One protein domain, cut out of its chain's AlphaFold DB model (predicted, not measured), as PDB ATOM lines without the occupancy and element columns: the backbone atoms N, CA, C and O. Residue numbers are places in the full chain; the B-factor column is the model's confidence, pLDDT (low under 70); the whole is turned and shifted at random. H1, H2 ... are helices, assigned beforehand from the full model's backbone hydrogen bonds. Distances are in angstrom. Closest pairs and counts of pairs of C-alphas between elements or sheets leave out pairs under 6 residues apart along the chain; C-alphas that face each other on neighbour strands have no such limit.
ATOM      1  N   LEU A  10     258.396 223.864 258.003       61.03
ATOM      2  CA  LEU A  10     259.474 222.931 257.659       61.03
ATOM      3  C   LEU A  10     259.194 222.166 256.358       61.03
ATOM      4  O   LEU A  10     260.097 221.998 255.542       61.03
ATOM      5  N   ARG A  11     257.941 221.761 256.111       62.62
ATOM      6  CA  ARG A  11     257.539 221.131 254.839       62.62
ATOM      7  C   ARG A  11     257.693 222.072 253.652       62.62
ATOM      8  O   ARG A  11     258.150 221.646 252.591       62.62
ATOM      9  N   ALA A  12     257.301 223.334 253.816       68.62
ATOM     10  CA  ALA A  12     257.473 224.347 252.782       68.62
ATOM     11  C   ALA A  12     258.961 224.564 252.482       68.62
ATOM     12  O   ALA A  12     259.356 224.499 251.321       68.62
ATOM     13  N   LYS A  13     259.790 224.700 253.525       72.00
ATOM     14  CA  LYS A  13     261.247 224.809 253.397       72.00
ATOM     15  C   LYS A  13     261.839 223.621 252.634       72.00
ATOM     16  O   LYS A  13     262.545 223.836 251.658       72.00
ATOM     17  N   GLN A  14     261.501 222.389 253.023       74.75
ATOM     18  CA  GLN A  14     262.009 221.182 252.362       74.75
ATOM     19  C   GLN A  14     261.601 221.119 250.887       74.75
ATOM     20  O   GLN A  14     262.411 220.768 250.036       74.75
ATOM     21  N   THR A  15     260.356 221.494 250.578       77.38
ATOM     22  CA  THR A  15     259.871 221.539 249.191       77.38
ATOM     23  C   THR A  15     260.691 222.530 248.363       77.38
ATOM     24  O   THR A  15     261.103 222.199 247.255       77.38
ATOM     25  N   VAL A  16     260.960 223.726 248.899       77.00
ATOM     26  CA  VAL A  16     261.765 224.752 248.218       77.00
ATOM     27  C   VAL A  16     263.197 224.270 247.999       77.00
ATOM     28  O   VAL A  16     263.690 224.364 246.881       77.00
ATOM     29  N   THR A  17     263.843 223.700 249.021       78.00
ATOM     30  CA  THR A  17     265.209 223.167 248.906       78.00
ATOM     31  C   THR A  17     265.311 222.116 247.801       78.00
ATOM     32  O   THR A  17     266.131 222.261 246.902       78.00
ATOM     33  N   VAL A  18     264.424 221.120 247.804       84.12
ATOM     34  CA  VAL A  18     264.432 220.042 246.801       84.12
ATOM     35  C   VAL A  18     264.119 220.568 245.396       84.12
ATOM     36  O   VAL A  18     264.669 220.074 244.420       84.12
ATOM     37  N   THR A  19     263.272 221.595 245.284       87.25
ATOM     38  CA  THR A  19     262.984 222.252 243.999       87.25
ATOM     39  C   THR A  19     264.223 222.948 243.438       87.25
ATOM     40  O   THR A  19     264.522 222.798 242.258       87.25
ATOM     41  N   ILE A  20     264.967 223.675 244.277       84.00
ATOM     42  CA  ILE A  20     266.216 224.336 243.870       84.00
ATOM     43  C   ILE A  20     267.245 223.293 243.427       84.00
ATOM     44  O   ILE A  20     267.841 223.436 242.362       84.00
ATOM     45  N   GLU A  21     267.419 222.222 244.205       85.12
ATOM     46  CA  GLU A  21     268.339 221.135 243.857       85.12
ATOM     47  C   GLU A  21     267.974 220.475 242.522       85.12
ATOM     48  O   GLU A  21     268.859 220.189 241.720       85.12
ATOM     49  N   PHE A  22     266.681 220.270 242.256       85.81
ATOM     50  CA  PHE A  22     266.202 219.713 240.994       85.81
ATOM     51  C   PHE A  22     266.495 220.629 239.801       85.81
ATOM     52  O   PHE A  22     267.021 220.166 238.790       85.81
ATOM     53  N   CYS A  23     266.198 221.926 239.917       88.69
ATOM     54  CA  CYS A  23     266.482 222.893 238.855       88.69
ATOM     55  C   CYS A  23     267.985 222.989 238.561       88.69
ATOM     56  O   CYS A  23     268.376 222.998 237.396       88.69
ATOM     57  N   ASN A  24     268.822 223.003 239.601       88.00
ATOM     58  CA  ASN A  24     270.277 223.004 239.438       88.00
ATOM     59  C   ASN A  24     270.757 221.710 238.776       88.00
ATOM     60  O   ASN A  24     271.582 221.753 237.873       88.00
ATOM     61  N   TRP A  25     270.210 220.558 239.171       89.12
ATOM     62  CA  TRP A  25     270.549 219.276 238.561       89.12
ATOM     63  C   TRP A  25     270.175 219.216 237.075       89.12
ATOM     64  O   TRP A  25     270.981 218.744 236.276       89.12
ATOM     65  N   LEU A  26     269.008 219.738 236.685       90.50
ATOM     66  CA  LEU A  26     268.621 219.836 235.274       90.50
ATOM     67  C   LEU A  26     269.590 220.719 234.475       90.50
ATOM     68  O   LEU A  26     270.043 220.307 233.408       90.50
ATOM     69  N   ALA A  27     269.945 221.889 235.012       87.44
ATOM     70  CA  ALA A  27     270.856 222.816 234.347       87.44
ATOM     71  C   ALA A  27     272.282 222.246 234.245       87.44
ATOM     72  O   ALA A  27     272.883 222.255 233.178       87.44
ATOM     73  N   GLU A  28     272.821 221.703 235.335       86.50
ATOM     74  CA  GLU A  28     274.214 221.247 235.400       86.50
ATOM     75  C   GLU A  28     274.451 219.891 234.721       86.50
ATOM     76  O   GLU A  28     275.546 219.643 234.217       86.50
ATOM     77  N   LYS A  29     273.474 218.972 234.759       85.12
ATOM     78  CA  LYS A  29     273.649 217.591 234.263       85.12
ATOM     79  C   LYS A  29     273.017 217.336 232.905       85.12
ATOM     80  O   LYS A  29     273.485 216.443 232.203       85.12
ATOM     81  N   HIS A  30     271.972 218.077 232.558       84.81
ATOM     82  CA  HIS A  30     271.179 217.834 231.355       84.81
ATOM     83  C   HIS A  30     271.079 219.059 230.437       84.81
ATOM     84  O   HIS A  30     270.402 218.964 229.415       84.81
ATOM     85  N   ASP A  31     271.735 220.177 230.788       86.06
ATOM     86  CA  ASP A  31     271.700 221.453 230.051       86.06
ATOM     87  C   ASP A  31     270.270 221.838 229.632       86.06
ATOM     88  O   ASP A  31     269.979 222.217 228.502       86.06
ATOM     89  N   THR A  32     269.333 221.611 230.554       86.94
ATOM     90  CA  THR A  32     267.892 221.645 230.308       86.94
ATOM     91  C   THR A  32     267.213 222.515 231.355       86.94
ATOM     92  O   THR A  32     267.657 222.620 232.499       86.94
ATOM     93  N   THR A  33     266.098 223.131 230.971       86.81
ATOM     94  CA  THR A  33     265.246 223.906 231.874       86.81
ATOM     95  C   THR A  33     264.009 223.111 232.294       86.81
ATOM     96  O   THR A  33     263.676 222.071 231.725       86.81
ATOM     97  N   VAL A  34     263.290 223.614 233.299       82.94
ATOM     98  CA  VAL A  34     262.052 222.984 233.789       82.94
ATOM     99  C   VAL A  34     261.004 222.838 232.680       82.94
ATOM    100  O   VAL A  34     260.285 221.849 232.670       82.94
ATOM    101  N   GLU A  35     260.937 223.769 231.728       83.62
ATOM    102  CA  GLU A  35     259.959 223.754 230.625       83.62
ATOM    103  C   GLU A  35     260.189 222.601 229.634       83.62
ATOM    104  O   GLU A  35     259.257 222.151 228.972       83.62
ATOM    105  N   GLN A  36     261.424 222.103 229.553       84.81
ATOM    106  CA  GLN A  36     261.840 221.016 228.663       84.81
ATOM    107  C   GLN A  36     262.041 219.693 229.418       84.81
ATOM    108  O   GLN A  36     262.657 218.753 228.912       84.81
ATOM    109  N   VAL A  37     261.544 219.606 230.655       87.00
ATOM    110  CA  VAL A  37     261.662 218.395 231.461       87.00
ATOM    111  C   VAL A  37     260.887 217.236 230.821       87.00
ATOM    112  O   VAL A  37     259.772 217.402 230.333       87.00
ATOM    113  N   THR A  38     261.478 216.042 230.846       87.00
ATOM    114  CA  THR A  38     260.873 214.811 230.326       87.00
ATOM    115  C   THR A  38     260.623 213.820 231.458       87.00
ATOM    116  O   THR A  38     261.218 213.930 232.536       87.00
ATOM    117  N   GLN A  39     259.795 212.804 231.203       83.94
ATOM    118  CA  GLN A  39     259.563 211.714 232.155       83.94
ATOM    119  C   GLN A  39     260.877 211.027 232.561       83.94
ATOM    120  O   GLN A  39     261.110 210.781 233.740       83.94
ATOM    121  N   ALA A  40     261.795 210.829 231.608       85.00
ATOM    122  CA  ALA A  40     263.100 210.230 231.872       85.00
ATOM    123  C   ALA A  40     263.941 211.054 232.866       85.00
ATOM    124  O   ALA A  40     264.613 210.481 233.722       85.00
ATOM    125  N   HIS A  41     263.880 212.389 232.803       85.19
ATOM    126  CA  HIS A  41     264.555 213.252 233.779       85.19
ATOM    127  C   HIS A  41     263.939 213.117 235.178       85.19
ATOM    128  O   HIS A  41     264.663 213.087 236.173       85.19
ATOM    129  N   ILE A  42     262.613 212.998 235.261       85.12
ATOM    130  CA  ILE A  42     261.883 212.825 236.523       85.12
ATOM    131  C   ILE A  42     262.201 211.469 237.170       85.12
ATOM    132  O   ILE A  42     262.448 211.408 238.380       85.12
ATOM    133  N   ASP A  43     262.240 210.401 236.378       84.06
ATOM    134  CA  ASP A  43     262.556 209.048 236.842       84.06
ATOM    135  C   ASP A  43     264.028 208.926 237.256       84.06
ATOM    136  O   ASP A  43     264.360 208.331 238.289       84.06
ATOM    137  N   LEU A  44     264.934 209.543 236.493       84.06
ATOM    138  CA  LEU A  44     266.359 209.580 236.814       84.06
ATOM    139  C   LEU A  44     266.626 210.373 238.098       84.06
ATOM    140  O   LEU A  44     267.401 209.938 238.952       84.06
ATOM    141  N   TRP A  45     265.951 211.508 238.284       83.69
ATOM    142  CA  TRP A  45     266.039 212.300 239.509       83.69
ATOM    143  C   TRP A  45     265.628 211.497 240.751       83.69
ATOM    144  O   TRP A  45     266.339 211.529 241.763       83.69
ATOM    145  N   GLN A  46     264.517 210.755 240.661       80.69
ATOM    146  CA  GLN A  46     263.983 209.934 241.754       80.69
ATOM    147  C   GLN A  46     264.833 208.692 242.041       80.69
ATOM    148  O   GLN A  46     265.013 208.337 243.201       80.69
ATOM    149  N   SER A  47     265.382 208.042 241.013       78.88
ATOM    150  CA  SER A  47     266.168 206.809 241.175       78.88
ATOM    151  C   SER A  47     267.591 207.039 241.692       78.88
ATOM    152  O   SER A  47     268.160 206.162 242.339       78.88
ATOM    153  N   THR A  48     268.183 208.207 241.427       73.75
ATOM    154  CA  THR A  48     269.607 208.469 241.713       73.75
ATOM    155  C   THR A  48     269.871 209.185 243.034       73.75
ATOM    156  O   THR A  48     271.020 209.535 243.314       73.75
ATOM    157  N   GLY A  49     268.852 209.457 243.850       64.62
ATOM    158  CA  GLY A  49     269.048 210.242 245.065       64.62
ATOM    159  C   GLY A  49     268.291 209.776 246.296       64.62
ATOM    160  O   GLY A  49     267.552 208.797 246.254       64.62
ATOM    161  N   PRO A  50     268.513 210.471 247.423       66.38
ATOM    162  CA  PRO A  50     267.858 210.162 248.687       66.38
ATOM    163  C   PRO A  50     266.341 210.363 248.588       66.38
ATOM    164  O   PRO A  50     265.864 211.168 247.788       66.38
ATOM    165  N   THR A  51     265.586 209.707 249.473       66.56
ATOM    166  CA  THR A  51     264.110 209.772 249.534       66.56
ATOM    167  C   THR A  51     263.559 211.198 249.662       66.56
ATOM    168  O   THR A  51     262.409 211.465 249.321       66.56
ATOM    169  N   THR A  52     264.380 212.160 250.096       65.69
ATOM    170  CA  THR A  52     264.038 213.588 250.109       65.69
ATOM    171  C   THR A  52     263.751 214.152 248.716       65.69
ATOM    172  O   THR A  52     262.968 215.095 248.604       65.69
ATOM    173  N   ARG A  53     264.309 213.573 247.645       76.00
ATOM    174  CA  ARG A  53     264.033 213.978 246.257       76.00
ATOM    175  C   ARG A  53     262.584 213.745 245.839       76.00
ATOM    176  O   ARG A  53     262.093 214.443 244.957       76.00
ATOM    177  N   GLU A  54     261.864 212.857 246.524       75.12
ATOM    178  CA  GLU A  54     260.444 212.573 246.276       75.12
ATOM    179  C   GLU A  54     259.528 213.753 246.681       75.12
ATOM    180  O   GLU A  54     258.385 213.855 246.226       75.12
ATOM    181  N   HIS A  55     260.031 214.721 247.466       77.00
ATOM    182  CA  HIS A  55     259.313 215.970 247.758       77.00
ATOM    183  C   HIS A  55     259.098 216.862 246.520       77.00
ATOM    184  O   HIS A  55     258.268 217.778 246.571       77.00
ATOM    185  N   ILE A  56     259.773 216.573 245.397       85.50
ATOM    186  CA  ILE A  56     259.606 217.286 244.122       85.50
ATOM    187  C   ILE A  56     258.174 217.199 243.569       85.50
ATOM    188  O   ILE A  56     257.728 218.088 242.846       85.50
ATOM    189  N   LEU A  57     257.399 216.187 243.983       85.75
ATOM    190  CA  LEU A  57     256.000 215.982 243.597       85.75
ATOM    191  C   LEU A  57     255.142 217.244 243.736       85.75
ATOM    192  O   LEU A  57     254.284 217.518 242.895       85.75
ATOM    193  N   ARG A  58     255.338 218.015 244.812       83.81
ATOM    194  CA  ARG A  58     254.532 219.216 245.064       83.81
ATOM    195  C   ARG A  58     254.827 220.314 244.047       83.81
ATOM    196  O   ARG A  58     253.895 220.993 243.618       83.81
ATOM    197  N   PHE A  59     256.092 220.456 243.666       86.56
ATOM    198  CA  PHE A  59     256.526 221.386 242.633       86.56
ATOM    199  C   PHE A  59     256.004 220.968 241.259       86.56
ATOM    200  O   PHE A  59     255.365 221.780 240.603       86.56
ATOM    201  N   ILE A  60     256.156 219.698 240.871       87.62
ATOM    202  CA  ILE A  60     255.681 219.204 239.567       87.62
ATOM    203  C   ILE A  60     254.162 219.351 239.432       87.62
ATOM    204  O   ILE A  60     253.681 219.893 238.443       87.62
ATOM    205  N   ARG A  61     253.384 218.995 240.463       86.56
ATOM    206  CA  ARG A  61     251.926 219.225 240.462       86.56
ATOM    207  C   ARG A  61     251.561 220.698 240.302       86.56
ATOM    208  O   ARG A  61     250.586 221.020 239.624       86.56
ATOM    209  N   TRP A  62     252.306 221.589 240.952       90.19
ATOM    210  CA  TRP A  62     252.110 223.026 240.792       90.19
ATOM    211  C   TRP A  62     252.481 223.486 239.378       90.19
ATOM    212  O   TRP A  62     251.702 224.220 238.781       90.19
ATOM    213  N   ALA A  63     253.596 223.015 238.822       86.75
ATOM    214  CA  ALA A  63     254.065 223.376 237.489       86.75
ATOM    215  C   ALA A  63     253.102 222.893 236.389       86.75
ATOM    216  O   ALA A  63     252.782 223.666 235.488       86.75
ATOM    217  N   ILE A  64     252.543 221.681 236.516       87.62
ATOM    218  CA  ILE A  64     251.464 221.179 235.646       87.62
ATOM    219  C   ILE A  64     250.236 222.089 235.751       87.62
ATOM    220  O   ILE A  64     249.699 222.551 234.746       87.62
ATOM    221  N   LYS A  65     249.795 222.404 236.979       86.69
ATOM    222  CA  LYS A  65     248.637 223.285 237.207       86.69
ATOM    223  C   LYS A  65     248.860 224.697 236.651       86.69
ATOM    224  O   LYS A  65     247.917 225.317 236.165       86.69
ATOM    225  N   ALA A  66     250.090 225.196 236.728       87.62
ATOM    226  CA  ALA A  66     250.517 226.478 236.182       87.62
ATOM    227  C   ALA A  66     250.768 226.437 234.663       87.62
ATOM    228  O   ALA A  66     251.053 227.478 234.082       87.62
ATOM    229  N   LYS A  67     250.625 225.265 234.022       86.12
ATOM    230  CA  LYS A  67     250.884 225.020 232.594       86.12
ATOM    231  C   LYS A  67     252.323 225.327 232.159       86.12
ATOM    232  O   LYS A  67     252.551 225.675 231.008       86.12
TER     233      LYS A  67
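What this domain is: This is residues 10 to 67 of the 249 residues of an uncharacterized protein of Mycobacterium kansasii (UniProt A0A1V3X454). A long helix, H1, is crossed by H3, which packs on its residues 14 to 22, while the shorter H2 is on the same side of H1 as H3, close to Phe 22. The 58 printed residues hold three named helices, in the order H1, H2, H3, and no named strand: all helix. The whole is compact, with a radius of gyration of the C-alphas of 10.8 A and spans of 30 by 27 by 16 A.

How they stand to each other: H1, residues 10 to 30, is close to but not clearly touching H2, residues 39 to 47; their closest C-alphas, of Phe 22 and Trp 45, are 7.6 A apart, and they run opposite ways at a steep tilt of 62 degrees. H1 touches H3, residues 51 to 65, with residues 14 to 22 alone; the lines are about perpendicular at 86 degrees, and the closest C-alphas, of Thr 15 and His 55, are 5.8 A apart. H2 and H3 only just touch, with 3 pairs of C-alphas within 8 A, and only at the corner, Gln 46 to Arg 53 being the closest C-alphas at 6.1 A. Every O i to N i+4 pair is within hydrogen-bond range in H1 and H2, and 6 of 11 in H3.

Where its parts are: H1 measures 29.2 A from C-alpha 10 at (259.474, 222.931, 257.659) to C-alpha 30. H2 measures 12.2 A. H3 measures 24.0 A and ends with C-alpha 65 at (248.637, 223.285, 237.207).

The domain as a whole: The printed part has no cut, and the C-alphas of Leu 10 and Asp 31, the two farthest apart, are 30.2 A apart. The link H1 to H2 is short and H2 to H3 is tight. Residues 10 to 12 and 49 to 52 have pLDDT under 70.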